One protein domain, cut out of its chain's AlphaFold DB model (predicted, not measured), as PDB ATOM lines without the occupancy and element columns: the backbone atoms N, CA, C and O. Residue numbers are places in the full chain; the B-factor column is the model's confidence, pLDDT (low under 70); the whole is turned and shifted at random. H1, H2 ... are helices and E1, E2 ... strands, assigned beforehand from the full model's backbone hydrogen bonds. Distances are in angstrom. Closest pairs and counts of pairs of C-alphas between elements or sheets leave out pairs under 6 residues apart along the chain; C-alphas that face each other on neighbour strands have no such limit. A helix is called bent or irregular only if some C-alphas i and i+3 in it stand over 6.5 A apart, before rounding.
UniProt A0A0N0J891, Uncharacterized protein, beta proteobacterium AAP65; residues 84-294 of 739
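Overview. This is residues 84 to 294 of the 739 residues of an uncharacterized protein of beta proteobacterium AAP65 (UniProt A0A0N0J891). A long rod of helices: the arm H4b runs along H1 and the gently bent H6, H2 packs on H6a, H3 and H4a make one tip, and towards the other end H5 crosses H6a, while the tiny sheet E1 E2 lies near the start of H6a, apart from H5 in its strand E1. The 211 printed residues, mostly helix, run H1 E1 H2 H3 H4 E2 H5 H6, with E1 and E2 parallel. The whole is loose, radius of gyration of the C-alphas 21.5 A, spanning 72 by 35 by 31 A.

Arrangement. H1, residues 84 to 103, touches H4b, residues 173 to 204, at the C-alphas of Gly 93 and Leu 190, the closest, 4.1 A apart. E1, residues 108 to 110, is the parallel neighbour of E2, residues 208 to 210, with N 109 and O 208 within hydrogen-bond range at 2.8 A. H2, residues 114 to 131, touches H6a, residues 259 to 272, with residues 116 to 124 alone; the closest C-alphas, of Val 120 and Ala 272, are 6.6 A apart. H1, H2, H4b and H6a form an up and down bundle, each running against the one before. H3, residues 142 to 151, and H4a, residues 159 to 170, form a helical hairpin that only just touches, with 3 pairs of C-alphas within 8 A, the closest those of Leu 151 and Ala 168, 5.4 A. H4b touches H6b, residues 275 to 293, with residues 174 to 188 alone; the closest C-alphas, of Leu 181 and Ala 281, are 4.6 A apart. H5, residues 218 to 236, touches H6a with residues 229 to 236 alone; the closest C-alphas, of Ala 232 and Ala 267, are 5.2 A apart. By hydrogen bonds H4 and H6 were each assigned as one helix, but both are bent: C-alphas 170 and 173 are 7.5 A apart, 272 and 275 7.0 A; H5 is irregular, C-alphas 228 and 231 being 7.4 A apart. O i to N i+4 pairs are within hydrogen-bond range throughout H2, H3, H4a, H4b, H6a and H6b, in 13 of 16 in H1 and 13 of 15 in H5.

Along the chain. H1 starts at C-alpha 84 (31.326, 9.420, 15.529) and is 29.0 A long; H4b is 46.0 A. H6b ends at C-alpha 293 (15.170, 1.480, 8.147).

Size, cuts and confidence. The printed part has no cut; its farthest C-alphas, of Gly 158 and Pro 245, are 73.3 A apart. The link H5 to H6, residues 237 to 258, is long. Residues 102 to 107, 109, 113, 136 to 140 and 153 to 157 have pLDDT under 70.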
ATOM      1  N   ALA A  84      30.271   8.569  14.964       90.56
ATOM      2  CA  ALA A  84      31.326   9.420  15.529       90.56
ATOM      3  C   ALA A  84      31.423  10.808  14.872       90.56
ATOM      4  O   ALA A  84      31.851  11.744  15.538       90.56
ATOM      5  N   TRP A  85      30.987  10.979  13.616       90.88
ATOM      6  CA  TRP A  85      30.948  12.297  12.968       90.88
ATOM      7  C   TRP A  85      30.039  13.279  13.715       90.88
ATOM      8  O   TRP A  85      30.357  14.463  13.810       90.88
ATOM      9  N   LEU A  86      28.937  12.789  14.292       94.50
ATOM     10  CA  LEU A  86      28.062  13.597  15.136       94.50
ATOM     11  C   LEU A  86      28.768  13.992  16.437       94.50
ATOM     12  O   LEU A  86      28.753  15.164  16.801       94.50
ATOM     13  N   GLY A  87      29.413  13.033  17.108       95.25
ATOM     14  CA  GLY A  87      30.185  13.298  18.326       95.25
ATOM     15  C   GLY A  87      31.304  14.314  18.091       95.25
ATOM     16  O   GLY A  87      31.448  15.262  18.859       95.25
ATOM     17  N   LEU A  88      32.032  14.174  16.981       95.19
ATOM     18  CA  LEU A  88      33.082  15.104  16.576       95.19
ATOM     19  C   LEU A  88      32.527  16.505  16.296       95.19
ATOM     20  O   LEU A  88      33.100  17.483  16.760       95.19
ATOM     21  N   ALA A  89      31.407  16.625  15.581       94.81
ATOM     22  CA  ALA A  89      30.801  17.926  15.303       94.81
ATOM     23  C   ALA A  89      30.254  18.613  16.560       94.81
ATOM     24  O   ALA A  89      30.390  19.827  16.688       94.81
ATOM     25  N   LEU A  90      29.673  17.853  17.495       97.44
ATOM     26  CA  LEU A  90      29.256  18.373  18.799       97.44
ATOM     27  C   LEU A  90      30.462  18.885  19.594       97.44
ATOM     28  O   LEU A  90      30.424  20.006  20.094       97.44
ATOM     29  N   LEU A  91      31.538  18.096  19.663       97.25
ATOM     30  CA  LEU A  91      32.765  18.466  20.367       97.25
ATOM     31  C   LEU A  91      33.415  19.713  19.755       97.25
ATOM     32  O   LEU A  91      33.648  20.691  20.460       97.25
ATOM     33  N   LEU A  92      33.681  19.698  18.446       96.81
ATOM     34  CA  LEU A  92      34.311  20.818  17.743       96.81
ATOM     35  C   LEU A  92      33.442  22.074  17.790       96.81
ATOM     36  O   LEU A  92      33.971  23.162  17.994       96.81
ATOM     37  N   GLY A  93      32.122  21.931  17.642       95.88
ATOM     38  CA  GLY A  93      31.177  23.034  17.786       95.88
ATOM     39  C   GLY A  93      31.256  23.650  19.178       95.88
ATOM     40  O   GLY A  93      31.526  24.840  19.293       95.88
ATOM     41  N   ALA A  94      31.095  22.844  20.231       96.00
ATOM     42  CA  ALA A  94      31.139  23.316  21.615       96.00
ATOM     43  C   ALA A  94      32.475  23.986  21.968       96.00
ATOM     44  O   ALA A  94      32.472  25.072  22.546       96.00
ATOM     45  N   LEU A  95      33.603  23.388  21.570       95.00
ATOM     46  CA  LEU A  95      34.932  23.969  21.773       95.00
ATOM     47  C   LEU A  95      35.097  25.287  21.010       95.00
ATOM     48  O   LEU A  95      35.558  26.266  21.588       95.00
ATOM     49  N   ALA A  96      34.687  25.345  19.741       92.44
ATOM     50  CA  ALA A  96      34.747  26.573  18.953       92.44
ATOM     51  C   ALA A  96      33.868  27.679  19.555       92.44
ATOM     52  O   ALA A  96      34.293  28.826  19.606       92.44
ATOM     53  N   GLY A  97      32.677  27.338  20.055       91.88
ATOM     54  CA  GLY A  97      31.792  28.270  20.756       91.88
ATOM     55  C   GLY A  97      32.405  28.810  22.045       91.88
ATOM     56  O   GLY A  97      32.422  30.019  22.257       91.88
ATOM     57  N   LEU A  98      32.965  27.920  22.869       90.06
ATOM     58  CA  LEU A  98      33.656  28.279  24.109       90.06
ATOM     59  C   LEU A  98      34.855  29.201  23.834       90.06
ATOM     60  O   LEU A  98      35.098  30.154  24.571       90.06
ATOM     61  N   LEU A  99      35.597  28.928  22.756       86.44
ATOM     62  CA  LEU A  99      36.761  29.715  22.357       86.44
ATOM     63  C   LEU A  99      36.402  31.027  21.651       86.44
ATOM     64  O   LEU A  99      37.169  31.982  21.748       86.44
ATOM     65  N   ALA A 100      35.256  31.112  20.970       83.06
ATOM     66  CA  ALA A 100      34.824  32.318  20.261       83.06
ATOM     67  C   ALA A 100      34.657  33.517  21.205       83.06
ATOM     68  O   ALA A 100      34.915  34.654  20.812       83.06
ATOM     69  N   ASP A 101      34.307  33.260  22.466       70.06
ATOM     70  CA  ASP A 101      34.237  34.291  23.500       70.06
ATOM     71  C   ASP A 101      35.636  34.850  23.862       70.06
ATOM     72  O   ASP A 101      35.764  35.984  24.311       70.06
ATOM     73  N   GLN A 102      36.735  34.114  23.632       68.12
ATOM     74  CA  GLN A 102      38.132  34.532  23.921       68.12
ATOM     75  C   GLN A 102      38.682  35.621  23.007       68.12
ATOM     76  O   GLN A 102      39.727  36.185  23.309       68.12
ATOM     77  N   LEU A 103      37.984  35.957  21.927       60.16
ATOM     78  CA  LEU A 103      38.433  36.977  20.976       60.16
ATOM     79  C   LEU A 103      38.127  38.418  21.444       60.16
ATOM     80  O   LEU A 103      38.415  39.370  20.721       60.16
ATOM     81  N   GLY A 104      37.536  38.593  22.636       59.06
ATOM     82  CA  GLY A 104      37.200  39.886  23.244       59.06
ATOM     83  C   GLY A 104      38.162  40.341  24.353       59.06
ATOM     84  O   GLY A 104      39.033  39.602  24.801       59.06
ATOM     85  N   ALA A 105      37.987  41.581  24.827       62.38
ATOM     86  CA  ALA A 105      38.768  42.119  25.941       62.38
ATOM     87  C   ALA A 105      38.510  41.320  27.243       62.38
ATOM     88  O   ALA A 105      37.351  41.052  27.567       62.38
ATOM     89  N   PRO A 106      39.552  40.977  28.025       61.06
ATOM     90  CA  PRO A 106      39.481  39.954  29.075       61.06
ATOM     91  C   PRO A 106      38.568  40.278  30.271       61.06
ATOM     92  O   PRO A 106      38.256  39.369  31.031       61.06
ATOM     93  N   GLN A 107      38.122  41.529  30.450       63.81
ATOM     94  CA  GLN A 107      37.373  41.971  31.642       63.81
ATOM     95  C   GLN A 107      36.017  42.650  31.346       63.81
ATOM     96  O   GLN A 107      35.378  43.162  32.263       63.81
ATOM     97  N   ARG A 108      35.534  42.671  30.090       70.06
ATOM     98  CA  ARG A 108      34.266  43.352  29.748       70.06
ATOM     99  C   ARG A 108      33.425  42.625  28.699       70.06
ATOM    100  O   ARG A 108      33.949  42.194  27.674       70.06
ATOM    101  N   VAL A 109      32.106  42.603  28.905       68.62
ATOM    102  CA  VAL A 109      31.121  42.255  27.870       68.62
ATOM    103  C   VAL A 109      30.824  43.505  27.061       68.62
ATOM    104  O   VAL A 109      30.205  44.441  27.569       68.62
ATOM    105  N   ASN A 110      31.228  43.516  25.792       77.31
ATOM    106  CA  ASN A 110      30.730  44.520  24.861       77.31
ATOM    107  C   ASN A 110      29.272  44.185  24.504       77.31
ATOM    108  O   ASN A 110      29.020  43.111  23.967       77.31
ATOM    109  N   LEU A 111      28.309  45.071  24.764       76.56
ATOM    110  CA  LEU A 111      26.896  44.803  24.436       76.56
ATOM    111  C   LEU A 111      26.638  44.718  22.918       76.56
ATOM    112  O   LEU A 111      25.680  44.099  22.449       76.56
ATOM    113  N   LEU A 112      27.533  45.311  22.129       75.00
ATOM    114  CA  LEU A 112      27.575  45.165  20.676       75.00
ATOM    115  C   LEU A 112      28.546  44.052  20.250       75.00
ATOM    116  O   LEU A 112      29.069  44.096  19.139       75.00
ATOM    117  N   ALA A 113      28.829  43.080  21.131       68.81
ATOM    118  CA  ALA A 113      29.779  41.996  20.892       68.81
ATOM    119  C   ALA A 113      29.571  41.377  19.501       68.81
ATOM    120  O   ALA A 113      28.519  40.777  19.250       68.81
ATOM    121  N   PRO A 114      30.579  41.457  18.611       72.94
ATOM    122  CA  PRO A 114      30.451  40.936  17.258       72.94
ATOM    123  C   PRO A 114      30.106  39.444  17.228       72.94
ATOM    124  O   PRO A 114      29.373  39.017  16.348       72.94
ATOM    125  N   ALA A 115      30.574  38.650  18.200       81.12
ATOM    126  CA  ALA A 115      30.416  37.195  18.194       81.12
ATOM    127  C   ALA A 115      28.952  36.726  18.333       81.12
ATOM    128  O   ALA A 115      28.479  35.962  17.493       81.12
ATOM    129  N   VAL A 116      28.217  37.196  19.352       86.06
ATOM    130  CA  VAL A 116      26.813  36.791  19.584       86.06
ATOM    131  C   VAL A 116      25.944  37.202  18.399       86.06
ATOM    132  O   VAL A 116      25.220  36.377  17.838       86.06
ATOM    133  N   TRP A 117      26.060  38.459  17.969       88.38
ATOM    134  CA  TRP A 117      25.248  38.986  16.877       88.38
ATOM    135  C   TRP A 117      25.631  38.402  15.517       88.38
ATOM    136  O   TRP A 117      24.734  38.144  14.719       88.38
ATOM    137  N   ALA A 118      26.908  38.093  15.262       89.38
ATOM    138  CA  ALA A 118      27.314  37.377  14.053       89.38
ATOM    139  C   ALA A 118      26.715  35.966  14.005       89.38
ATOM    140  O   ALA A 118      26.195  35.559  12.966       89.38
ATOM    141  N   VAL A 119      26.727  35.232  15.126       91.81
ATOM    142  CA  VAL A 119      26.108  33.899  15.204       91.81
ATOM    143  C   VAL A 119      24.600  33.992  14.966       91.81
ATOM    144  O   VAL A 119      24.068  33.213  14.174       91.81
ATOM    145  N   VAL A 120      23.905  34.946  15.590       92.94
ATOM    146  CA  VAL A 120      22.462  35.145  15.380       92.94
ATOM    147  C   VAL A 120      22.167  35.526  13.925       92.94
ATOM    148  O   VAL A 120      21.379  34.843  13.273       92.94
ATOM    149  N   ALA A 121      22.835  36.546  13.381       93.25
ATOM    150  CA  ALA A 121      22.623  37.020  12.013       93.25
ATOM    151  C   ALA A 121      22.892  35.925  10.971       93.25
ATOM    152  O   ALA A 121      22.086  35.718  10.064       93.25
ATOM    153  N   TRP A 122      23.978  35.163  11.136       93.62
ATOM    154  CA  TRP A 122      24.283  34.024  10.270       93.62
ATOM    155  C   TRP A 122      23.192  32.951  10.326       93.62
ATOM    156  O   TRP A 122      22.794  32.405   9.297       93.62
ATOM    157  N   ASN A 123      22.668  32.649  11.516       94.06
ATOM    158  CA  ASN A 123      21.588  31.676  11.655       94.06
ATOM    159  C   ASN A 123      20.296  32.149  10.987       94.06
ATOM    160  O   ASN A 123      19.697  31.366  10.252       94.06
ATOM    161  N   LEU A 124      19.926  33.418  11.164       93.31
ATOM    162  CA  LEU A 124      18.776  34.019  10.487       93.31
ATOM    163  C   LEU A 124      18.927  33.969   8.961       93.31
ATOM    164  O   LEU A 124      17.991  33.562   8.273       93.31
ATOM    165  N   ALA A 125      20.112  34.285   8.431       91.69
ATOM    166  CA  ALA A 125      20.400  34.168   7.002       91.69
ATOM    167  C   ALA A 125      20.244  32.721   6.503       91.69
ATOM    168  O   ALA A 125      19.621  32.479   5.470       91.69
ATOM    169  N   VAL A 126      20.743  31.736   7.259       89.12
ATOM    170  CA  VAL A 126      20.567  30.318   6.914       89.12
ATOM    171  C   VAL A 126      19.093  29.909   6.946       89.12
ATOM    172  O   VAL A 126      18.664  29.164   6.070       89.12
ATOM    173  N   TYR A 127      18.301  30.377   7.911       92.25
ATOM    174  CA  TYR A 127      16.866  30.074   7.946       92.25
ATOM    175  C   TYR A 127      16.119  30.706   6.776       92.25
ATOM    176  O   TYR A 127      15.283  30.041   6.171       92.25
ATOM    177  N   LEU A 128      16.470  31.935   6.400       88.38
ATOM    178  CA  LEU A 128      15.920  32.585   5.216       88.38
ATOM    179  C   LEU A 128      16.227  31.775   3.947       88.38
ATOM    180  O   LEU A 128      15.325  31.496   3.162       88.38
ATOM    181  N   VAL A 129      17.469  31.307   3.789       85.50
ATOM    182  CA  VAL A 129      17.875  30.427   2.677       85.50
ATOM    183  C   VAL A 129      17.108  29.099   2.681       85.50
ATOM    184  O   VAL A 129      16.805  28.578   1.614       85.50
ATOM    185  N   LEU A 130      16.786  28.540   3.852       83.88
ATOM    186  CA  LEU A 130      16.001  27.305   3.959       83.88
ATOM    187  C   LEU A 130      14.511  27.500   3.631       83.88
ATOM    188  O   LEU A 130      13.862  26.533   3.237       83.88
ATOM    189  N   LEU A 131      13.971  28.708   3.819       84.81
ATOM    190  CA  LEU A 131      12.570  29.043   3.536       84.81
ATOM    191  C   LEU A 131      12.342  29.469   2.081       84.81
ATOM    192  O   LEU A 131      11.250  29.273   1.551       84.81
ATOM    193  N   LEU A 132      13.349  30.057   1.437       84.19
ATOM    194  CA  LEU A 132      13.253  30.532   0.062       84.19
ATOM    195  C   LEU A 132      13.552  29.407  -0.950       84.19
ATOM    196  O   LEU A 132      14.511  28.654  -0.766       84.19
ATOM    197  N   PRO A 133      12.801  29.313  -2.064       71.56
ATOM    198  CA  PRO A 133      13.072  28.368  -3.146       71.56
ATOM    199  C   PRO A 133      14.235  28.875  -4.014       71.56
ATOM    200  O   PRO A 133      14.050  29.290  -5.156       71.56
ATOM    201  N   LEU A 134      15.440  28.908  -3.448       73.50
ATOM    202  CA  LEU A 134      16.625  29.393  -4.153       73.50
ATOM    203  C   LEU A 134      17.146  28.336  -5.143       73.50
ATOM    204  O   LEU A 134      17.171  27.146  -4.807       73.50
ATOM    205  N   PRO A 135      17.604  28.746  -6.342       70.44
ATOM    206  CA  PRO A 135      18.252  27.835  -7.276       70.44
ATOM    207  C   PRO A 135      19.507  27.223  -6.644       70.44
ATOM    208  O   PRO A 135      20.257  27.872  -5.908       70.44
ATOM    209  N   SER A 136      19.731  25.940  -6.918       67.31
ATOM    210  CA  SER A 136      20.895  25.199  -6.435       67.31
ATOM    211  C   SER A 136      22.196  25.821  -6.949       67.31
ATOM    212  O   SER A 136      22.358  26.004  -8.154       67.31
ATOM    213  N   TRP A 137      23.136  26.106  -6.047       64.38
ATOM    214  CA  TRP A 137      24.441  26.666  -6.406       64.38
ATOM    215  C   TRP A 137      25.292  25.662  -7.210       64.38
ATOM    216  O   TRP A 137      25.417  24.507  -6.778       64.38
ATOM    217  N   PRO A 138      25.915  26.075  -8.335       49.94
ATOM    218  CA  PRO A 138      26.827  25.220  -9.092       49.94
ATOM    219  C   PRO A 138      28.045  24.856  -8.228       49.94
ATOM    220  O   PRO A 138      28.643  25.716  -7.588       49.94
ATOM    221  N   GLY A 139      28.376  23.562  -8.160       60.91
ATOM    222  CA  GLY A 139      29.435  23.016  -7.291       60.91
ATOM    223  C   GLY A 139      28.955  22.500  -5.925       60.91
ATOM    224  O   GLY A 139      29.674  21.743  -5.276       60.91
ATOM    225  N   GLY A 140      27.717  22.819  -5.527       65.88
ATOM    226  CA  GLY A 140      27.115  22.352  -4.279       65.88
ATOM    227  C   GLY A 140      27.694  23.010  -3.011       65.88
ATOM    228  O   GLY A 140      28.857  23.383  -2.941       65.88
ATOM    229  N   GLY A 141      26.868  23.172  -1.972       77.69
ATOM    230  CA  GLY A 141      27.295  23.748  -0.688       77.69
ATOM    231  C   GLY A 141      28.023  22.766   0.247       77.69
ATOM    232  O   GLY A 141      28.150  21.572  -0.026       77.69
ATOM    233  N   LEU A 142      28.415  23.237   1.439       80.44
ATOM    234  CA  LEU A 142      29.053  22.412   2.485       80.44
ATOM    235  C   LEU A 142      28.258  21.129   2.803       80.44
ATOM    236  O   LEU A 142      28.834  20.065   3.029       80.44
ATOM    237  N   ARG A 143      26.921  21.208   2.759       82.69
ATOM    238  CA  ARG A 143      26.027  20.056   2.941       82.69
ATOM    239  C   ARG A 143      26.237  18.975   1.876       82.69
ATOM    240  O   ARG A 143      26.275  17.801   2.230       82.69
ATOM    241  N   SER A 144      26.370  19.339   0.600       83.06
ATOM    242  CA  SER A 144      26.620  18.368  -0.473       83.06
ATOM    243  C   SER A 144      28.053  17.847  -0.451       83.06
ATOM    244  O   SER A 144      28.249  16.674  -0.742       83.06
ATOM    245  N   ALA A 145      29.035  18.653  -0.036       83.62
ATOM    246  CA  ALA A 145      30.410  18.186   0.148       83.62
ATOM    247  C   ALA A 145      30.511  17.116   1.254       83.62
ATOM    248  O   ALA A 145      31.113  16.062   1.050       83.62
ATOM    249  N   LEU A 146      29.860  17.338   2.404       81.56
ATOM    250  CA  LEU A 146      29.772  16.343   3.480       81.56
ATOM    251  C   LEU A 146      28.970  15.107   3.063       81.56
ATOM    252  O   LEU A 146      29.357  13.987   3.392       81.56
ATOM    253  N   ALA A 147      27.880  15.295   2.313       84.25
ATOM    254  CA  ALA A 147      27.131  14.175   1.759       84.25
ATOM    255  C   ALA A 147      28.011  13.344   0.813       84.25
ATOM    256  O   ALA A 147      28.092  12.133   0.967       84.25
ATOM    257  N   ALA A 148      28.752  13.986  -0.093       84.25
ATOM    258  CA  ALA A 148      29.686  13.317  -0.989       84.25
ATOM    259  C   ALA A 148      30.768  12.547  -0.217       84.25
ATOM    260  O   ALA A 148      31.089  11.424  -0.589       84.25
ATOM    261  N   LEU A 149      31.281  13.094   0.890       83.81
ATOM    262  CA  LEU A 149      32.242  12.395   1.745       83.81
ATOM    263  C   LEU A 149      31.647  11.124   2.368       83.81
ATOM    264  O   LEU A 149      32.321  10.102   2.402       83.81
ATOM    265  N   GLY A 150      30.378  11.156   2.781       78.56
ATOM    266  CA  GLY A 150      29.673   9.969   3.270       78.56
ATOM    267  C   GLY A 150      29.323   8.943   2.182       78.56
ATOM    268  O   GLY A 150      29.080   7.778   2.495       78.56
ATOM    269  N   LEU A 151      29.303   9.355   0.910       81.75
ATOM    270  CA  LEU A 151      29.117   8.474  -0.251       81.75
ATOM    271  C   LEU A 151      30.442   7.914  -0.786       81.75
ATOM    272  O   LEU A 151      30.422   6.944  -1.542       81.75
ATOM    273  N   ARG A 152      31.590   8.488  -0.397       76.00
ATOM    274  CA  ARG A 152      32.903   7.969  -0.790       76.00
ATOM    275  C   ARG A 152      33.103   6.584  -0.194       76.00
ATOM    276  O   ARG A 152      33.178   6.414   1.021       76.00
ATOM    277  N   VAL A 153      33.265   5.604  -1.072       68.56
ATOM    278  CA  VAL A 153      33.757   4.280  -0.711       68.56
ATOM    279  C   VAL A 153      35.174   4.155  -1.275       68.56
ATOM    280  O   VAL A 153      35.363   4.373  -2.471       68.56
ATOM    281  N   PRO A 154      36.195   3.898  -0.442       60.03
ATOM    282  CA  PRO A 154      37.572   3.850  -0.916       60.03
ATOM    283  C   PRO A 154      37.814   2.633  -1.817       60.03
ATOM    284  O   PRO A 154      37.540   1.514  -1.389       60.03
ATOM    285  N   GLY A 155      38.384   2.897  -3.000       56.16
ATOM    286  CA  GLY A 155      39.255   2.039  -3.815       56.16
ATOM    287  C   GLY A 155      38.846   0.579  -4.036       56.16
ATOM    288  O   GLY A 155      38.943  -0.247  -3.131       56.16
ATOM    289  N   GLY A 156      38.524   0.251  -5.284       60.47
ATOM    290  CA  GLY A 156      38.448  -1.108  -5.817       60.47
ATOM    291  C   GLY A 156      38.152  -1.045  -7.311       60.47
ATOM    292  O   GLY A 156      37.413  -0.162  -7.733       60.47
ATOM    293  N   ASP A 157      38.723  -1.947  -8.101       66.75
ATOM    294  CA  ASP A 157      38.477  -2.001  -9.545       66.75
ATOM    295  C   ASP A 157      37.249  -2.874  -9.860       66.75
ATOM    296  O   ASP A 157      36.777  -3.655  -9.026       66.75
ATOM    297  N   GLY A 158      36.688  -2.724 -11.061       78.19
ATOM    298  CA  GLY A 158      35.575  -3.551 -11.535       78.19
ATOM    299  C   GLY A 158      34.297  -3.409 -10.694       78.19
ATOM    300  O   GLY A 158      33.717  -2.324 -10.588       78.19
ATOM    301  N   ALA A 159      33.832  -4.515 -10.106       80.69
ATOM    302  CA  ALA A 159      32.537  -4.594  -9.427       80.69
ATOM    303  C   ALA A 159      32.431  -3.699  -8.177       80.69
ATOM    304  O   ALA A 159      31.374  -3.121  -7.926       80.69
ATOM    305  N   ALA A 160      33.514  -3.513  -7.413       82.06
ATOM    306  CA  ALA A 160      33.492  -2.674  -6.209       82.06
ATOM    307  C   ALA A 160      33.323  -1.175  -6.538       82.06
ATOM    308  O   ALA A 160      32.580  -0.471  -5.844       82.06
ATOM    309  N   ALA A 161      33.947  -0.689  -7.620       82.81
ATOM    310  CA  ALA A 161      33.740   0.673  -8.120       82.81
ATOM    311  C   ALA A 161      32.300   0.879  -8.604       82.81
ATOM    312  O   ALA A 161      31.658   1.864  -8.233       82.81
ATOM    313  N   ARG A 162      31.764  -0.072  -9.386       86.25
ATOM    314  CA  ARG A 162      30.373  -0.023  -9.857       86.25
ATOM    315  C   ARG A 162      29.385  -0.027  -8.688       86.25
ATOM    316  O   ARG A 162      28.447   0.767  -8.700       86.25
ATOM    317  N   ALA A 163      29.626  -0.842  -7.660       88.88
ATOM    318  CA  ALA A 163      28.820  -0.856  -6.441       88.88
ATOM    319  C   ALA A 163      28.867   0.499  -5.719       88.88
ATOM    320  O   ALA A 163      27.841   0.992  -5.259       88.88
ATOM    321  N   GLY A 164      30.042   1.137  -5.662       88.00
ATOM    322  CA  GLY A 164      30.199   2.493  -5.133       88.00
ATOM    323  C   GLY A 164      29.381   3.540  -5.899       88.00
ATOM    324  O   GLY A 164      28.727   4.369  -5.270       88.00
ATOM    325  N   ALA A 165      29.364   3.475  -7.233       87.50
ATOM    326  CA  ALA A 165      28.581   4.386  -8.071       87.50
ATOM    327  C   ALA A 165      27.066   4.197  -7.880       87.50
ATOM    328  O   ALA A 165      26.355   5.168  -7.624       87.50
ATOM    329  N   LEU A 166      26.589   2.947  -7.914       89.81
ATOM    330  CA  LEU A 166      25.180   2.620  -7.663       89.81
ATOM    331  C   LEU A 166      24.746   3.035  -6.250       89.81
ATOM    332  O   LEU A 166      23.648   3.556  -6.055       89.81
ATOM    333  N   TRP A 167      25.620   2.846  -5.256       91.44
ATOM    334  CA  TRP A 167      25.383   3.319  -3.895       91.44
ATOM    335  C   TRP A 167      25.285   4.845  -3.832       91.44
ATOM    336  O   TRP A 167      24.380   5.366  -3.182       91.44
ATOM    337  N   ALA A 168      26.183   5.566  -4.508       89.00
ATOM    338  CA  ALA A 168      26.184   7.025  -4.526       89.00
ATOM    339  C   ALA A 168      24.874   7.601  -5.088       89.00
ATOM    340  O   ALA A 168      24.325   8.537  -4.510       89.00
ATOM    341  N   GLU A 169      24.359   6.999  -6.160       88.12
ATOM    342  CA  GLU A 169      23.098   7.372  -6.804       88.12
ATOM    343  C   GLU A 169      21.898   7.226  -5.854       88.12
ATOM    344  O   GLU A 169      21.136   8.173  -5.652       88.12
ATOM    345  N   HIS A 170      21.764   6.071  -5.198       90.50
ATOM    346  CA  HIS A 170      20.577   5.759  -4.398       90.50
ATOM    347  C   HIS A 170      20.647   6.288  -2.958       90.50
ATOM    348  O   HIS A 170      19.620   6.596  -2.351       90.50
ATOM    349  N   ALA A 171      21.844   6.408  -2.376       91.94
ATOM    350  CA  ALA A 171      22.026   6.835  -0.987       91.94
ATOM    351  C   ALA A 171      22.186   8.356  -0.820       91.94
ATOM    352  O   ALA A 171      22.240   8.837   0.317       91.94
ATOM    353  N   ALA A 172      22.229   9.128  -1.913       89.62
ATOM    354  CA  ALA A 172      22.313  10.589  -1.890       89.62
ATOM    355  C   ALA A 172      21.311  11.278  -0.932       89.62
ATOM    356  O   ALA A 172      21.758  12.076  -0.098       89.62
ATOM    357  N   PRO A 173      19.992  10.975  -0.952       91.12
ATOM    358  CA  PRO A 173      19.033  11.607  -0.038       91.12
ATOM    359  C   PRO A 173      19.296  11.259   1.434       91.12
ATOM    360  O   PRO A 173      19.248  12.140   2.301       91.12
ATOM    361  N   LEU A 174      19.653  10.004   1.723       93.69
ATOM    362  CA  LEU A 174      20.002   9.559   3.074       93.69
ATOM    363  C   LEU A 174      21.236  10.307   3.590       93.69
ATOM    364  O   LEU A 174      21.257  10.785   4.730       93.69
ATOM    365  N   MET A 175      22.255  10.448   2.743       92.50
ATOM    366  CA  MET A 175      23.491  11.122   3.122       92.50
ATOM    367  C   MET A 175      23.308  12.634   3.279       92.50
ATOM    368  O   MET A 175      23.916  13.234   4.164       92.50
ATOM    369  N   ALA A 176      22.401  13.248   2.515       91.44
ATOM    370  CA  ALA A 176      22.026  14.647   2.698       91.44
ATOM    371  C   ALA A 176      21.373  14.907   4.069       91.44
ATOM    372  O   ALA A 176      21.694  15.905   4.721       91.44
ATOM    373  N   HIS A 177      20.503  14.008   4.550       94.19
ATOM    374  CA  HIS A 177      19.921  14.117   5.894       94.19
ATOM    375  C   HIS A 177      20.959  13.905   7.001       94.19
ATOM    376  O   HIS A 177      20.946  14.622   7.999       94.19
ATOM    377  N   ARG A 178      21.894  12.968   6.815       95.12
ATOM    378  CA  ARG A 178      23.016  12.752   7.739       95.12
ATOM    379  C   ARG A 178      23.940  13.968   7.813       95.12
ATOM    380  O   ARG A 178      24.250  14.426   8.907       95.12
ATOM    381  N   ALA A 179      24.301  14.553   6.672       93.62
ATOM    382  CA  ALA A 179      25.079  15.789   6.623       93.62
ATOM    383  C   ALA A 179      24.345  16.955   7.306       93.62
ATOM    384  O   ALA A 179      24.951  17.703   8.071       93.62
ATOM    385  N   ALA A 180      23.032  17.087   7.086       94.00
ATOM    386  CA  ALA A 180      22.219  18.092   7.770       94.00
ATOM    387  C   ALA A 180      22.224  17.890   9.294       94.00
ATOM    388  O   ALA A 180      22.422  18.856  10.025       94.00
ATOM    389  N   LEU A 181      22.075  16.649   9.774       96.19
ATOM    390  CA  LEU A 181      22.177  16.318  11.197       96.19
ATOM    391  C   LEU A 181      23.511  16.805  11.789       96.19
ATOM    392  O   LEU A 181      23.489  17.541  12.770       96.19
ATOM    393  N   VAL A 182      24.650  16.477  11.165       96.00
ATOM    394  CA  VAL A 182      25.985  16.922  11.626       96.00
ATOM    395  C   VAL A 182      26.071  18.443  11.696       96.00
ATOM    396  O   VAL A 182      26.482  18.991  12.717       96.00
ATOM    397  N   LEU A 183      25.669  19.135  10.627       94.81
ATOM    398  CA  LEU A 183      25.779  20.590  10.534       94.81
ATOM    399  C   LEU A 183      24.885  21.309  11.551       94.81
ATOM    400  O   LEU A 183      25.328  22.255  12.199       94.81
ATOM    401  N   HIS A 184      23.633  20.869  11.714       96.19
ATOM    402  CA  HIS A 184      22.716  21.471  12.680       96.19
ATOM    403  C   HIS A 184      23.148  21.194  14.121       96.19
ATOM    404  O   HIS A 184      23.127  22.116  14.936       96.19
ATOM    405  N   SER A 185      23.592  19.973  14.427       97.56
ATOM    406  CA  SER A 185      24.126  19.634  15.746       97.56
ATOM    407  C   SER A 185      25.402  20.408  16.068       97.56
ATOM    408  O   SER A 185      25.506  20.950  17.163       97.56
ATOM    409  N   GLY A 186      26.330  20.542  15.116       96.75
ATOM    410  CA  GLY A 186      27.535  21.355  15.289       96.75
ATOM    411  C   GLY A 186      27.220  22.835  15.526       96.75
ATOM    412  O   GLY A 186      27.781  23.445  16.430       96.75
ATOM    413  N   ALA A 187      26.265  23.406  14.783       96.06
ATOM    414  CA  ALA A 187      25.831  24.793  14.979       96.06
ATOM    415  C   ALA A 187      25.125  25.015  16.331       96.06
ATOM    416  O   ALA A 187      25.365  26.026  16.989       96.06
ATOM    417  N   ALA A 188      24.278  24.071  16.762       97.62
ATOM    418  CA  ALA A 188      23.646  24.114  18.082       97.62
ATOM    419  C   ALA A 188      24.693  24.023  19.201       97.62
ATOM    420  O   ALA A 188      24.638  24.795  20.154       97.62
ATOM    421  N   ALA A 189      25.670  23.120  19.058       97.62
ATOM    422  CA  ALA A 189      26.764  22.965  20.008       97.62
ATOM    423  C   ALA A 189      27.660  24.205  20.065       97.62
ATOM    424  O   ALA A 189      28.058  24.599  21.151       97.62
ATOM    425  N   LEU A 190      27.918  24.863  18.932       96.00
ATOM    426  CA  LEU A 190      28.648  26.130  18.896       96.00
ATOM    427  C   LEU A 190      27.929  27.234  19.667       96.00
ATOM    428  O   LEU A 190      28.544  27.898  20.496       96.00
ATOM    429  N   ALA A 191      26.623  27.401  19.462       95.44
ATOM    430  CA  ALA A 191      25.855  28.374  20.233       95.44
ATOM    431  C   ALA A 191      25.794  28.008  21.727       95.44
ATOM    432  O   ALA A 191      25.959  28.881  22.572       95.44
ATOM    433  N   ALA A 192      25.629  26.726  22.064       96.19
ATOM    434  CA  ALA A 192      25.647  26.263  23.452       96.19
ATOM    435  C   ALA A 192      27.019  26.462  24.120       96.19
ATOM    436  O   ALA A 192      27.081  26.878  25.273       96.19
ATOM    437  N   GLY A 193      28.114  26.225  23.394       94.81
ATOM    438  CA  GLY A 193      29.480  26.484  23.850       94.81
ATOM    439  C   GLY A 193      29.736  27.970  24.090       94.81
ATOM    440  O   GLY A 193      30.336  28.323  25.100       94.81
ATOM    441  N   LEU A 194      29.214  28.842  23.221       92.94
ATOM    442  CA  LEU A 194      29.269  30.295  23.410       92.94
ATOM    443  C   LEU A 194      28.505  30.723  24.672       92.94
ATOM    444  O   LEU A 194      29.031  31.481  25.482       92.94
ATOM    445  N   VAL A 195      27.298  30.188  24.886       93.12
ATOM    446  CA  VAL A 195      26.525  30.416  26.120       93.12
ATOM    447  C   VAL A 195      27.295  29.933  27.352       93.12
ATOM    448  O   VAL A 195      27.380  30.655  28.343       93.12
ATOM    449  N   ALA A 196      27.891  28.740  27.291       92.31
ATOM    450  CA  ALA A 196      28.701  28.202  28.378       92.31
ATOM    451  C   ALA A 196      29.932  29.076  28.671       92.31
ATOM    452  O   ALA A 196      30.244  29.295  29.837       92.31
ATOM    453  N   GLY A 197      30.591  29.619  27.641       88.81
ATOM    454  CA  GLY A 197      31.708  30.558  27.789       88.81
ATOM    455  C   GLY A 197      31.311  31.839  28.519       88.81
ATOM    456  O   GLY A 197      31.961  32.204  29.500       88.81
ATOM    457  N   LEU A 198      30.186  32.444  28.121       87.88
ATOM    458  CA  LEU A 198      29.641  33.638  28.776       87.88
ATOM    459  C   LEU A 198      29.355  33.393  30.266       87.88
ATOM    460  O   LEU A 198      29.723  34.212  31.108       87.88
ATOM    461  N   TYR A 199      28.740  32.255  30.608       88.50
ATOM    462  CA  TYR A 199      28.471  31.899  32.006       88.50
ATOM    463  C   TYR A 199      29.737  31.554  32.790       88.50
ATOM    464  O   TYR A 199      29.869  31.986  33.932       88.50
ATOM    465  N   LEU A 200      30.679  30.811  32.198       86.56
ATOM    466  CA  LEU A 200      31.934  30.455  32.860       86.56
ATOM    467  C   LEU A 200      32.702  31.716  33.262       86.56
ATOM    468  O   LEU A 200      33.199  31.804  34.380       86.56
ATOM    469  N   ARG A 201      32.739  32.726  32.390       77.50
ATOM    470  CA  ARG A 201      33.349  34.014  32.724       77.50
ATOM    471  C   ARG A 201      32.546  34.816  33.721       77.50
ATOM    472  O   ARG A 201      33.155  35.356  34.625       77.50
ATOM    473  N   GLY A 202      31.222  34.862  33.601       78.50
ATOM    474  CA  GLY A 202      30.381  35.548  34.586       78.50
ATOM    475  C   GLY A 202      30.481  34.961  36.001       78.50
ATOM    476  O   GLY A 202      30.227  35.671  36.966       78.50
ATOM    477  N   LEU A 203      30.855  33.681  36.126       81.25
ATOM    478  CA  LEU A 203      31.062  33.000  37.409       81.25
ATOM    479  C   LEU A 203      32.498  33.120  37.939       81.25
ATOM    480  O   LEU A 203      32.691  33.177  39.150       81.25
ATOM    481  N   VAL A 204      33.503  33.112  37.055       78.88
ATOM    482  CA  VAL A 204      34.931  33.087  37.430       78.88
ATOM    483  C   VAL A 204      35.561  34.488  37.450       78.88
ATOM    484  O   VAL A 204      36.519  34.716  38.185       78.88
ATOM    485  N   LEU A 205      35.043  35.429  36.659       74.00
ATOM    486  CA  LEU A 205      35.562  36.787  36.474       74.00
ATOM    487  C   LEU A 205      34.473  37.828  36.783       74.00
ATOM    488  O   LEU A 205      33.293  37.616  36.508       74.00
ATOM    489  N   ASP A 206      34.869  38.996  37.290       73.06
ATOM    490  CA  ASP A 206      33.956  40.121  37.533       73.06
ATOM    491  C   ASP A 206      33.628  40.855  36.220       73.06
ATOM    492  O   ASP A 206      34.175  41.908  35.897       73.06
ATOM    493  N   TYR A 207      32.782  40.233  35.398       76.12
ATOM    494  CA  TYR A 207      32.454  40.709  34.058       76.12
ATOM    495  C   TYR A 207      31.557  41.954  34.100       76.12
ATOM    496  O   TYR A 207      30.426  41.929  34.602       76.12
ATOM    497  N   ARG A 208      32.051  43.050  33.512       84.94
ATOM    498  CA  ARG A 208      31.346  44.336  33.457       84.94
ATOM    499  C   ARG A 208      30.728  44.585  32.082       84.94
ATOM    500  O   ARG A 208      31.352  44.315  31.055       84.94
ATOM    501  N   ALA A 209      29.492  45.075  32.054       85.38
ATOM    502  CA  ALA A 209      28.764  45.394  30.828       85.38
ATOM    503  C   ALA A 209      29.079  46.817  30.362       85.38
ATOM    504  O   ALA A 209      29.002  47.768  31.140       85.38
ATOM    505  N   GLY A 210      29.385  46.970  29.074       87.62
ATOM    506  CA  GLY A 210      29.577  48.278  28.462       87.62
ATOM    507  C   GLY A 210      29.460  48.237  26.943       87.62
ATOM    508  O   GLY A 210      29.537  47.174  26.333       87.62
ATOM    509  N   TRP A 211      29.275  49.388  26.306       87.94
ATOM    510  CA  TRP A 211      29.268  49.484  24.844       87.94
ATOM    511  C   TRP A 211      30.008  50.720  24.352       87.94
ATOM    512  O   TRP A 211      30.145  51.722  25.058       87.94
ATOM    513  N   GLN A 212      30.496  50.625  23.118       86.06
ATOM    514  CA  GLN A 212      31.210  51.687  22.422       86.06
ATOM    515  C   GLN A 212      30.758  51.707  20.964       86.06
ATOM    516  O   GLN A 212      30.661  50.661  20.327       86.06
ATOM    517  N   SER A 213      30.482  52.896  20.436       85.81
ATOM    518  CA  SER A 213      30.230  53.101  19.012       85.81
ATOM    519  C   SER A 213      30.656  54.506  18.613       85.81
ATOM    520  O   SER A 213      30.392  55.471  19.338       85.81
ATOM    521  N   THR A 214      31.306  54.604  17.453       84.44
ATOM    522  CA  THR A 214      31.635  55.876  16.796       84.44
ATOM    523  C   THR A 214      30.420  56.458  16.067       84.44
ATOM    524  O   THR A 214      30.359  57.663  15.859       84.44
ATOM    525  N   PHE A 215      29.445  55.618  15.700       85.38
ATOM    526  CA  PHE A 215      28.328  55.993  14.821       85.38
ATOM    527  C   PHE A 215      26.962  56.022  15.508       85.38
ATOM    528  O   PHE A 215      26.067  56.716  15.039       85.38
ATOM    529  N   LEU A 216      26.778  55.254  16.584       90.12
ATOM    530  CA  LEU A 216      25.481  55.093  17.244       90.12
ATOM    531  C   LEU A 216      25.443  55.857  18.569       90.12
ATOM    532  O   LEU A 216      26.400  55.816  19.349       90.12
ATOM    533  N   ASP A 217      24.319  56.518  18.829       91.50
ATOM    534  CA  ASP A 217      24.009  57.131  20.115       91.50
ATOM    535  C   ASP A 217      23.286  56.142  21.052       91.50
ATOM    536  O   ASP A 217      22.949  55.015  20.681       91.50
ATOM    537  N   ALA A 218      23.084  56.545  22.311       90.62
ATOM    538  CA  ALA A 218      22.469  55.676  23.314       90.62
ATOM    539  C   ALA A 218      21.018  55.310  22.962       90.62
ATOM    540  O   ALA A 218      20.595  54.185  23.218       90.62
ATOM    541  N   THR A 219      20.279  56.230  22.341       93.12
ATOM    542  CA  THR A 219      18.888  56.017  21.929       93.12
ATOM    543  C   THR A 219      18.791  54.938  20.854       93.12
ATOM    544  O   THR A 219      18.007  53.999  21.006       93.12
ATOM    545  N   ALA A 220      19.621  55.010  19.807       92.25
ATOM    546  CA  ALA A 220      19.647  54.008  18.746       92.25
ATOM    547  C   ALA A 220      20.049  52.625  19.282       92.25
ATOM    548  O   ALA A 220      19.438  51.617  18.922       92.25
ATOM    549  N   VAL A 221      21.034  52.563  20.186       91.25
ATOM    550  CA  VAL A 221      21.448  51.300  20.823       91.25
ATOM    551  C   VAL A 221      20.335  50.732  21.710       91.25
ATOM    552  O   VAL A 221      20.078  49.529  21.643       91.25
ATOM    553  N   GLN A 222      19.630  51.569  22.482       93.94
ATOM    554  CA  GLN A 222      18.502  51.138  23.318       93.94
ATOM    555  C   GLN A 222      17.375  50.557  22.460       93.94
ATOM    556  O   GLN A 222      16.838  49.504  22.791       93.94
ATOM    557  N   GLN A 223      17.030  51.213  21.348       92.94
ATOM    558  CA  GLN A 223      15.992  50.739  20.429       92.94
ATOM    559  C   GLN A 223      16.384  49.414  19.767       92.94
ATOM    560  O   GLN A 223      15.587  48.476  19.751       92.94
ATOM    561  N   ALA A 224      17.619  49.309  19.269       91.50
ATOM    562  CA  ALA A 224      18.110  48.100  18.618       91.50
ATOM    563  C   ALA A 224      18.139  46.902  19.580       91.50
ATOM    564  O   ALA A 224      17.592  45.845  19.264       91.50
ATOM    565  N   LEU A 225      18.730  47.063  20.770       92.19
ATOM    566  CA  LEU A 225      18.777  46.000  21.778       92.19
ATOM    567  C   LEU A 225      17.392  45.701  22.356       92.19
ATOM    568  O   LEU A 225      17.082  44.537  22.584       92.19
ATOM    569  N   GLY A 226      16.541  46.714  22.524       92.62
ATOM    570  CA  GLY A 226      15.149  46.542  22.930       92.62
ATOM    571  C   GLY A 226      14.378  45.643  21.967       92.62
ATOM    572  O   GLY A 226      13.699  44.724  22.408       92.62
ATOM    573  N   TRP A 227      14.539  45.846  20.655       93.06
ATOM    574  CA  TRP A 227      13.889  45.014  19.641       93.06
ATOM    575  C   TRP A 227      14.497  43.608  19.553       93.06
ATOM    576  O   TRP A 227      13.773  42.614  19.596       93.06
ATOM    577  N   LEU A 228      15.828  43.506  19.480       92.00
ATOM    578  CA  LEU A 228      16.526  42.226  19.326       92.00
ATOM    579  C   LEU A 228      16.377  41.310  20.550       92.00
ATOM    580  O   LEU A 228      16.288  40.093  20.397       92.00
ATOM    581  N   LEU A 229      16.351  41.883  21.758       93.31
ATOM    582  CA  LEU A 229      16.224  41.141  23.013       93.31
ATOM    583  C   LEU A 229      14.772  41.014  23.488       93.31
ATOM    584  O   LEU A 229      14.543  40.307  24.467       93.31
ATOM    585  N   ALA A 230      13.787  41.625  22.817       93.62
ATOM    586  CA  ALA A 230      12.376  41.540  23.213       93.62
ATOM    587  C   ALA A 230      11.886  40.094  23.431       93.62
ATOM    588  O   ALA A 230      11.276  39.836  24.471       93.62
ATOM    589  N   PRO A 231      12.187  39.113  22.550       94.19
ATOM    590  CA  PRO A 231      11.751  37.733  22.766       94.19
ATOM    591  C   PRO A 231      12.403  37.099  24.000       94.19
ATOM    592  O   PRO A 231      11.756  36.370  24.749       94.19
ATOM    593  N   ALA A 232      13.683  37.396  24.237       93.75
ATOM    594  CA  ALA A 232      14.420  36.905  25.395       93.75
ATOM    595  C   ALA A 232      13.932  37.548  26.699       93.75
ATOM    596  O   ALA A 232      13.799  36.861  27.710       93.75
ATOM    597  N   SER A 233      13.616  38.842  26.671       94.25
ATOM    598  CA  SER A 233      13.041  39.577  27.797       94.25
ATOM    599  C   SER A 233      11.664  39.024  28.164       94.25
ATOM    600  O   SER A 233      11.427  38.700  29.325       94.25
ATOM    601  N   ALA A 234      10.804  38.793  27.168       93.75
ATOM    602  CA  ALA A 234       9.491  38.185  27.370       93.75
ATOM    603  C   ALA A 234       9.586  36.761  27.945       93.75
ATOM    604  O   ALA A 234       8.793  36.396  28.806       93.75
ATOM    605  N   LEU A 235      10.567  35.962  27.498       93.44
ATOM    606  CA  LEU A 235      10.771  34.599  27.996       93.44
ATOM    607  C   LEU A 235      11.332  34.561  29.427       93.44
ATOM    608  O   LEU A 235      10.942  33.708  30.218       93.44
ATOM    609  N   THR A 236      12.292  35.434  29.739       93.62
ATOM    610  CA  THR A 236      13.029  35.403  31.017       93.62
ATOM    611  C   THR A 236      12.384  36.248  32.112       93.62
ATOM    612  O   THR A 236      12.723  36.079  33.279       93.62
ATOM    613  N   GLY A 237      11.489  37.174  31.754       92.00
ATOM    614  CA  GLY A 237      10.952  38.192  32.661       92.00
ATOM    615  C   GLY A 237      11.955  39.297  33.015       92.00
ATOM    616  O   GLY A 237      11.639  40.178  33.811       92.00
ATOM    617  N   ILE A 238      13.159  39.274  32.436       91.81
ATOM    618  CA  ILE A 238      14.206  40.270  32.679       91.81
ATOM    619  C   ILE A 238      13.987  41.432  31.711       91.81
ATOM    620  O   ILE A 238      14.092  41.261  30.496       91.81
ATOM    621  N   ALA A 239      13.691  42.625  32.229       92.19
ATOM    622  CA  ALA A 239      13.596  43.832  31.409       92.19
ATOM    623  C   ALA A 239      14.967  44.197  30.814       92.19
ATOM    624  O   ALA A 239      15.996  44.013  31.465       92.19
ATOM    625  N   VAL A 240      14.986  44.731  29.588       91.19
ATOM    626  CA  VAL A 240      16.223  45.203  28.946       91.19
ATOM    627  C   VAL A 240      16.744  46.429  29.716       91.19
ATOM    628  O   VAL A 240      16.054  47.450  29.721       91.19
ATOM    629  N   PRO A 241      17.925  46.360  30.367       91.50
ATOM    630  CA  PRO A 241      18.445  47.472  31.164       91.50
ATOM    631  C   PRO A 241      18.745  48.713  30.312       91.50
ATOM    632  O   PRO A 241      19.009  48.602  29.113       91.50
ATOM    633  N   GLU A 242      18.751  49.894  30.933       90.25
ATOM    634  CA  GLU A 242      19.126  51.135  30.246       90.25
ATOM    635  C   GLU A 242      20.590  51.105  29.788       90.25
ATOM    636  O   GLU A 242      21.501  50.823  30.569       90.25
ATOM    637  N   VAL A 243      20.832  51.439  28.518       91.19
ATOM    638  CA  VAL A 243      22.175  51.401  27.913       91.19
ATOM    639  C   VAL A 243      22.928  52.723  28.024       91.19
ATOM    640  O   VAL A 243      24.152  52.729  27.914       91.19
ATOM    641  N   ALA A 244      22.238  53.846  28.245       87.56
ATOM    642  CA  ALA A 244      22.865  55.162  28.389       87.56
ATOM    643  C   ALA A 244      23.975  55.206  29.465       87.56
ATOM    644  O   ALA A 244      25.078  55.643  29.127       87.56
ATOM    645  N   PRO A 245      23.775  54.683  30.697       86.69
ATOM    646  CA  PRO A 245      24.830  54.655  31.719       86.69
ATOM    647  C   PRO A 245      25.952  53.643  31.425       86.69
ATOM    648  O   PRO A 245      26.965  53.630  32.117       86.69
ATOM    649  N   LEU A 246      25.790  52.792  30.405       87.69
ATOM    650  CA  LEU A 246      26.729  51.727  30.037       87.69
ATOM    651  C   LEU A 246      27.699  52.141  28.918       87.69
ATOM    652  O   LEU A 246      28.504  51.323  28.461       87.69
ATOM    653  N   ARG A 247      27.625  53.388  28.429       87.44
ATOM    654  CA  ARG A 247      28.517  53.886  27.374       87.44
ATOM    655  C   ARG A 247      29.917  54.120  27.940       87.44
ATOM    656  O   ARG A 247      30.117  54.996  28.775       87.44
ATOM    657  N   VAL A 248      30.901  53.371  27.445       85.56
ATOM    658  CA  VAL A 248      32.285  53.453  27.931       85.56
ATOM    659  C   VAL A 248      33.068  54.475  27.109       85.56
ATOM    660  O   VAL A 248      33.272  54.289  25.907       85.56
ATOM    661  N   LEU A 249      33.526  55.548  27.750       83.25
ATOM    662  CA  LEU A 249      34.365  56.575  27.124       83.25
ATOM    663  C   LEU A 249      35.769  56.032  26.782       83.25
ATOM    664  O   LEU A 249      36.220  55.060  27.395       83.25
ATOM    665  N   PRO A 250      36.488  56.632  25.813       77.75
ATOM    666  CA  PRO A 250      37.879  56.273  25.542       77.75
ATOM    667  C   PRO A 250      38.735  56.374  26.815       77.75
ATOM    668  O   PRO A 250      38.768  57.425  27.449       77.75
ATOM    669  N   GLY A 251      39.405  55.281  27.195       74.00
ATOM    670  CA  GLY A 251      40.251  55.216  28.396       74.00
ATOM    671  C   GLY A 251      39.522  54.970  29.724       74.00
ATOM    672  O   GLY A 251      40.185  54.940  30.754       74.00
ATOM    673  N   ALA A 252      38.197  54.785  29.719       78.19
ATOM    674  CA  ALA A 252      37.417  54.436  30.910       78.19
ATOM    675  C   ALA A 252      37.103  52.930  30.981       78.19
ATOM    676  O   ALA A 252      37.009  52.256  29.949       78.19
ATOM    677  N   ASP A 253      36.873  52.428  32.197       77.31
ATOM    678  CA  ASP A 253      36.460  51.046  32.454       77.31
ATOM    679  C   ASP A 253      34.940  50.920  32.636       77.31
ATOM    680  O   ASP A 253      34.256  51.843  33.079       77.31
ATOM    681  N   ALA A 254      34.397  49.755  32.278       81.81
ATOM    682  CA  ALA A 254      32.990  49.436  32.498       81.81
ATOM    683  C   ALA A 254      32.746  49.100  33.979       81.81
ATOM    684  O   ALA A 254      33.518  48.355  34.575       81.81
ATOM    685  N   THR A 255      31.652  49.592  34.564       79.50
ATOM    686  CA  THR A 255      31.368  49.436  36.006       79.50
ATOM    687  C   THR A 255      30.086  48.656  36.303       79.50
ATOM    688  O   THR A 255      29.947  48.072  37.379       79.50
ATOM    689  N   ALA A 256      29.150  48.579  35.359       84.06
ATOM    690  CA  ALA A 256      27.877  47.897  35.562       84.06
ATOM    691  C   ALA A 256      28.008  46.372  35.484       84.06
ATOM    692  O   ALA A 256      28.808  45.843  34.714       84.06
ATOM    693  N   SER A 257      27.183  45.653  36.248       85.50
ATOM    694  CA  SER A 257      27.146  44.186  36.209       85.50
ATOM    695  C   SER A 257      26.673  43.667  34.847       85.50
ATOM    696  O   SER A 257      25.657  44.122  34.316       85.50
ATOM    697  N   ALA A 258      27.376  42.673  34.295       85.88
ATOM    698  CA  ALA A 258      26.971  42.004  33.060       85.88
ATOM    699  C   ALA A 258      25.915  40.899  33.257       85.88
ATOM    700  O   ALA A 258      25.403  40.381  32.266       85.88
ATOM    701  N   ALA A 259      25.564  40.528  34.494       86.94
ATOM    702  CA  ALA A 259      24.723  39.354  34.752       86.94
ATOM    703  C   ALA A 259      23.345  39.385  34.043       86.94
ATOM    704  O   ALA A 259      23.023  38.409  33.359       86.94
ATOM    705  N   PRO A 260      22.559  40.486  34.079       89.56
ATOM    706  CA  PRO A 260      21.285  40.548  33.353       89.56
ATOM    707  C   PRO A 260      21.457  40.379  31.835       89.56
ATOM    708  O   PRO A 260      20.642  39.735  31.174       89.56
ATOM    709  N   TRP A 261      22.557  40.901  31.285       89.25
ATOM    710  CA  TRP A 261      22.883  40.809  29.863       89.25
ATOM    711  C   TRP A 261      23.283  39.394  29.445       89.25
ATOM    712  O   TRP A 261      22.856  38.932  28.389       89.25
ATOM    713  N   ILE A 262      24.036  38.673  30.284       89.75
ATOM    714  CA  ILE A 262      24.405  37.271  30.032       89.75
ATOM    715  C   ILE A 262      23.145  36.403  29.932       89.75
ATOM    716  O   ILE A 262      23.033  35.607  29.000       89.75
ATOM    717  N   HIS A 263      22.163  36.592  30.820       91.81
ATOM    718  CA  HIS A 263      20.893  35.864  30.747       91.81
ATOM    719  C   HIS A 263      20.095  36.196  29.478       91.81
ATOM    720  O   HIS A 263      19.612  35.281  28.807       91.81
ATOM    721  N   LEU A 264      20.000  37.477  29.104       92.44
ATOM    722  CA  LEU A 264      19.300  37.903  27.887       92.44
ATOM    723  C   LEU A 264      19.982  37.383  26.611       92.44
ATOM    724  O   LEU A 264      19.298  36.903  25.703       92.44
ATOM    725  N   TYR A 265      21.316  37.396  26.538       92.06
ATOM    726  CA  TYR A 265      22.053  36.814  25.411       92.06
ATOM    727  C   TYR A 265      21.953  35.294  25.371       92.06
ATOM    728  O   TYR A 265      21.745  34.734  24.294       92.06
ATOM    729  N   ALA A 266      22.026  34.619  26.519       93.62
ATOM    730  CA  ALA A 266      21.837  33.178  26.597       93.62
ATOM    731  C   ALA A 266      20.437  32.767  26.124       93.62
ATOM    732  O   ALA A 266      20.309  31.846  25.319       93.62
ATOM    733  N   ALA A 267      19.397  33.482  26.558       95.31
ATOM    734  CA  ALA A 267      18.028  33.250  26.110       95.31
ATOM    735  C   ALA A 267      17.853  33.555  24.613       95.31
ATOM    736  O   ALA A 267      17.213  32.780  23.906       95.31
ATOM    737  N   THR A 268      18.477  34.621  24.101       95.06
ATOM    738  CA  THR A 268      18.448  34.958  22.667       95.06
ATOM    739  C   THR A 268      19.120  33.877  21.825       95.06
ATOM    740  O   THR A 268      18.528  33.400  20.862       95.06
ATOM    741  N   LEU A 269      20.323  33.425  22.196       95.12
ATOM    742  CA  LEU A 269      21.012  32.317  21.523       95.12
ATOM    743  C   LEU A 269      20.228  31.006  21.652       95.12
ATOM    744  O   LEU A 269      20.149  30.234  20.696       95.12
ATOM    745  N   GLY A 270      19.607  30.776  22.810       96.31
ATOM    746  CA  GLY A 270      18.705  29.659  23.060       96.31
ATOM    747  C   GLY A 270      17.547  29.623  22.062       96.31
ATOM    748  O   GLY A 270      17.366  28.627  21.364       96.31
ATOM    749  N   LEU A 271      16.807  30.728  21.957       95.69
ATOM    750  CA  LEU A 271      15.622  30.867  21.113       95.69
ATOM    751  C   LEU A 271      15.942  30.956  19.620       95.69
ATOM    752  O   LEU A 271      15.286  30.307  18.812       95.69
ATOM    753  N   ALA A 272      16.929  31.768  19.245       95.31
ATOM    754  CA  ALA A 272      17.231  32.056  17.849       95.31
ATOM    755  C   ALA A 272      18.142  31.005  17.209       95.31
ATOM    756  O   ALA A 272      18.181  30.918  15.987       95.31
ATOM    757  N   VAL A 273      18.893  30.218  17.993       96.94
ATOM    758  CA  VAL A 273      19.906  29.305  17.445       96.94
ATOM    759  C   VAL A 273      19.791  27.896  18.006       96.94
ATOM    760  O   VAL A 273      19.522  26.971  17.239       96.94
ATOM    761  N   VAL A 274      19.989  27.705  19.314       97.62
ATOM    762  CA  VAL A 274      20.107  26.366  19.917       97.62
ATOM    763  C   VAL A 274      18.830  25.561  19.694       97.62
ATOM    764  O   VAL A 274      18.900  24.459  19.152       97.62
ATOM    765  N   LEU A 275      17.668  26.118  20.041       96.19
ATOM    766  CA  LEU A 275      16.385  25.432  19.922       96.19
ATOM    767  C   LEU A 275      16.024  25.134  18.453       96.19
ATOM    768  O   LEU A 275      15.836  23.956  18.136       96.19
ATOM    769  N   PRO A 276      15.997  26.105  17.514       96.81
ATOM    770  CA  PRO A 276      15.680  25.811  16.119       96.81
ATOM    771  C   PRO A 276      16.673  24.835  15.476       96.81
ATOM    772  O   PRO A 276      16.264  23.928  14.750       96.81
ATOM    773  N   ARG A 277      17.983  24.957  15.756       96.75
ATOM    774  CA  ARG A 277      18.988  24.015  15.232       96.75
ATOM    775  C   ARG A 277      18.821  22.618  15.813       96.75
ATOM    776  O   ARG A 277      18.916  21.661  15.050       96.75
ATOM    777  N   ALA A 278      18.538  22.484  17.106       97.50
ATOM    778  CA  ALA A 278      18.273  21.189  17.726       97.50
ATOM    779  C   ALA A 278      17.023  20.524  17.128       97.50
ATOM    780  O   ALA A 278      17.050  19.330  16.825       97.50
ATOM    781  N   LEU A 279      15.958  21.292  16.873       97.38
ATOM    782  CA  LEU A 279      14.750  20.792  16.209       97.38
ATOM    783  C   LEU A 279      15.031  20.337  14.768       97.38
ATOM    784  O   LEU A 279      14.609  19.248  14.376       97.38
ATOM    785  N   LEU A 280      15.789  21.120  13.993       96.50
ATOM    786  CA  LEU A 280      16.204  20.749  12.633       96.50
ATOM    787  C   LEU A 280      17.120  19.515  12.624       96.50
ATOM    788  O   LEU A 280      16.955  18.637  11.776       96.50
ATOM    789  N   ALA A 281      18.039  19.408  13.587       97.25
ATOM    790  CA  ALA A 281      18.884  18.233  13.779       97.25
ATOM    791  C   ALA A 281      18.039  16.992  14.097       97.25
ATOM    792  O   ALA A 281      18.204  15.954  13.458       97.25
ATOM    793  N   LEU A 282      17.078  17.102  15.019       97.38
ATOM    794  CA  LEU A 282      16.163  16.014  15.363       97.38
ATOM    795  C   LEU A 282      15.323  15.579  14.158       97.38
ATOM    796  O   LEU A 282      15.166  14.381  13.914       97.38
ATOM    797  N   TRP A 283      14.801  16.532  13.387       97.06
ATOM    798  CA  TRP A 283      14.057  16.244  12.163       97.06
ATOM    799  C   TRP A 283      14.926  15.513  11.133       97.06
ATOM    800  O   TRP A 283      14.521  14.468  10.618       97.06
ATOM    801  N   ALA A 284      16.143  16.004  10.883       95.69
ATOM    802  CA  ALA A 284      17.092  15.379   9.968       95.69
ATOM    803  C   ALA A 284      17.483  13.968  10.434       95.69
ATOM    804  O   ALA A 284      17.491  13.035   9.632       95.69
ATOM    805  N   GLY A 285      17.718  13.784  11.737       95.81
ATOM    806  CA  GLY A 285      18.002  12.488  12.347       95.81
ATOM    807  C   GLY A 285      16.839  11.506  12.215       95.81
ATOM    808  O   GLY A 285      17.049  10.358  11.830       95.81
ATOM    809  N   ARG A 286      15.597  11.955  12.440       96.62
ATOM    810  CA  ARG A 286      14.391  11.133  12.234       96.62
ATOM    811  C   ARG A 286      14.218  10.729  10.772       96.62
ATOM    812  O   ARG A 286      13.925   9.566  10.507       96.62
ATOM    813  N   ARG A 287      14.430  11.648   9.825       96.00
ATOM    814  CA  ARG A 287      14.375  11.350   8.383       96.00
ATOM    815  C   ARG A 287      15.475  10.381   7.956       96.00
ATOM    816  O   ARG A 287      15.171   9.409   7.269       96.00
ATOM    817  N   ALA A 288      16.708  10.583   8.420       95.38
ATOM    818  CA  ALA A 288      17.818   9.670   8.163       95.38
ATOM    819  C   ALA A 288      17.559   8.275   8.753       95.38
ATOM    820  O   ALA A 288      17.767   7.275   8.074       95.38
ATOM    821  N   ALA A 289      17.055   8.186   9.987       94.44
ATOM    822  CA  ALA A 289      16.719   6.912  10.620       94.44
ATOM    823  C   ALA A 289      15.562   6.198   9.903       94.44
ATOM    824  O   ALA A 289      15.615   4.985   9.707       94.44
ATOM    825  N   ALA A 290      14.535   6.940   9.480       94.69
ATOM    826  CA  ALA A 290      13.425   6.391   8.711       94.69
ATOM    827  C   ALA A 290      13.896   5.834   7.359       94.69
ATOM    828  O   ALA A 290      13.563   4.698   7.038       94.69
ATOM    829  N   GLN A 291      14.716   6.583   6.611       94.00
ATOM    830  CA  GLN A 291      15.278   6.132   5.332       94.00
ATOM    831  C   GLN A 291      16.279   4.984   5.496       94.00
ATOM    832  O   GLN A 291      16.302   4.083   4.672       94.00
ATOM    833  N   ALA A 292      17.070   4.950   6.571       94.12
ATOM    834  CA  ALA A 292      17.966   3.823   6.837       94.12
ATOM    835  C   ALA A 292      17.196   2.529   7.166       94.12
ATOM    836  O   ALA A 292      17.622   1.435   6.806       94.12
ATOM    837  N   ARG A 293      16.040   2.633   7.841       95.06
ATOM    838  CA  ARG A 293      15.170   1.480   8.147       95.06
ATOM    839  C   ARG A 293      14.301   1.060   6.961       95.06
ATOM    840  O   ARG A 293      13.998  -0.119   6.818       95.06
ATOM    841  N   ARG A 294      13.867   2.021   6.147       93.50
ATOM    842  CA  ARG A 294      13.035   1.829   4.954       93.50
ATOM    843  C   ARG A 294      13.717   2.500   3.769       93.50
ATOM    844  O   ARG A 294      13.311   3.579   3.340       93.50
TER     845      ARG A 294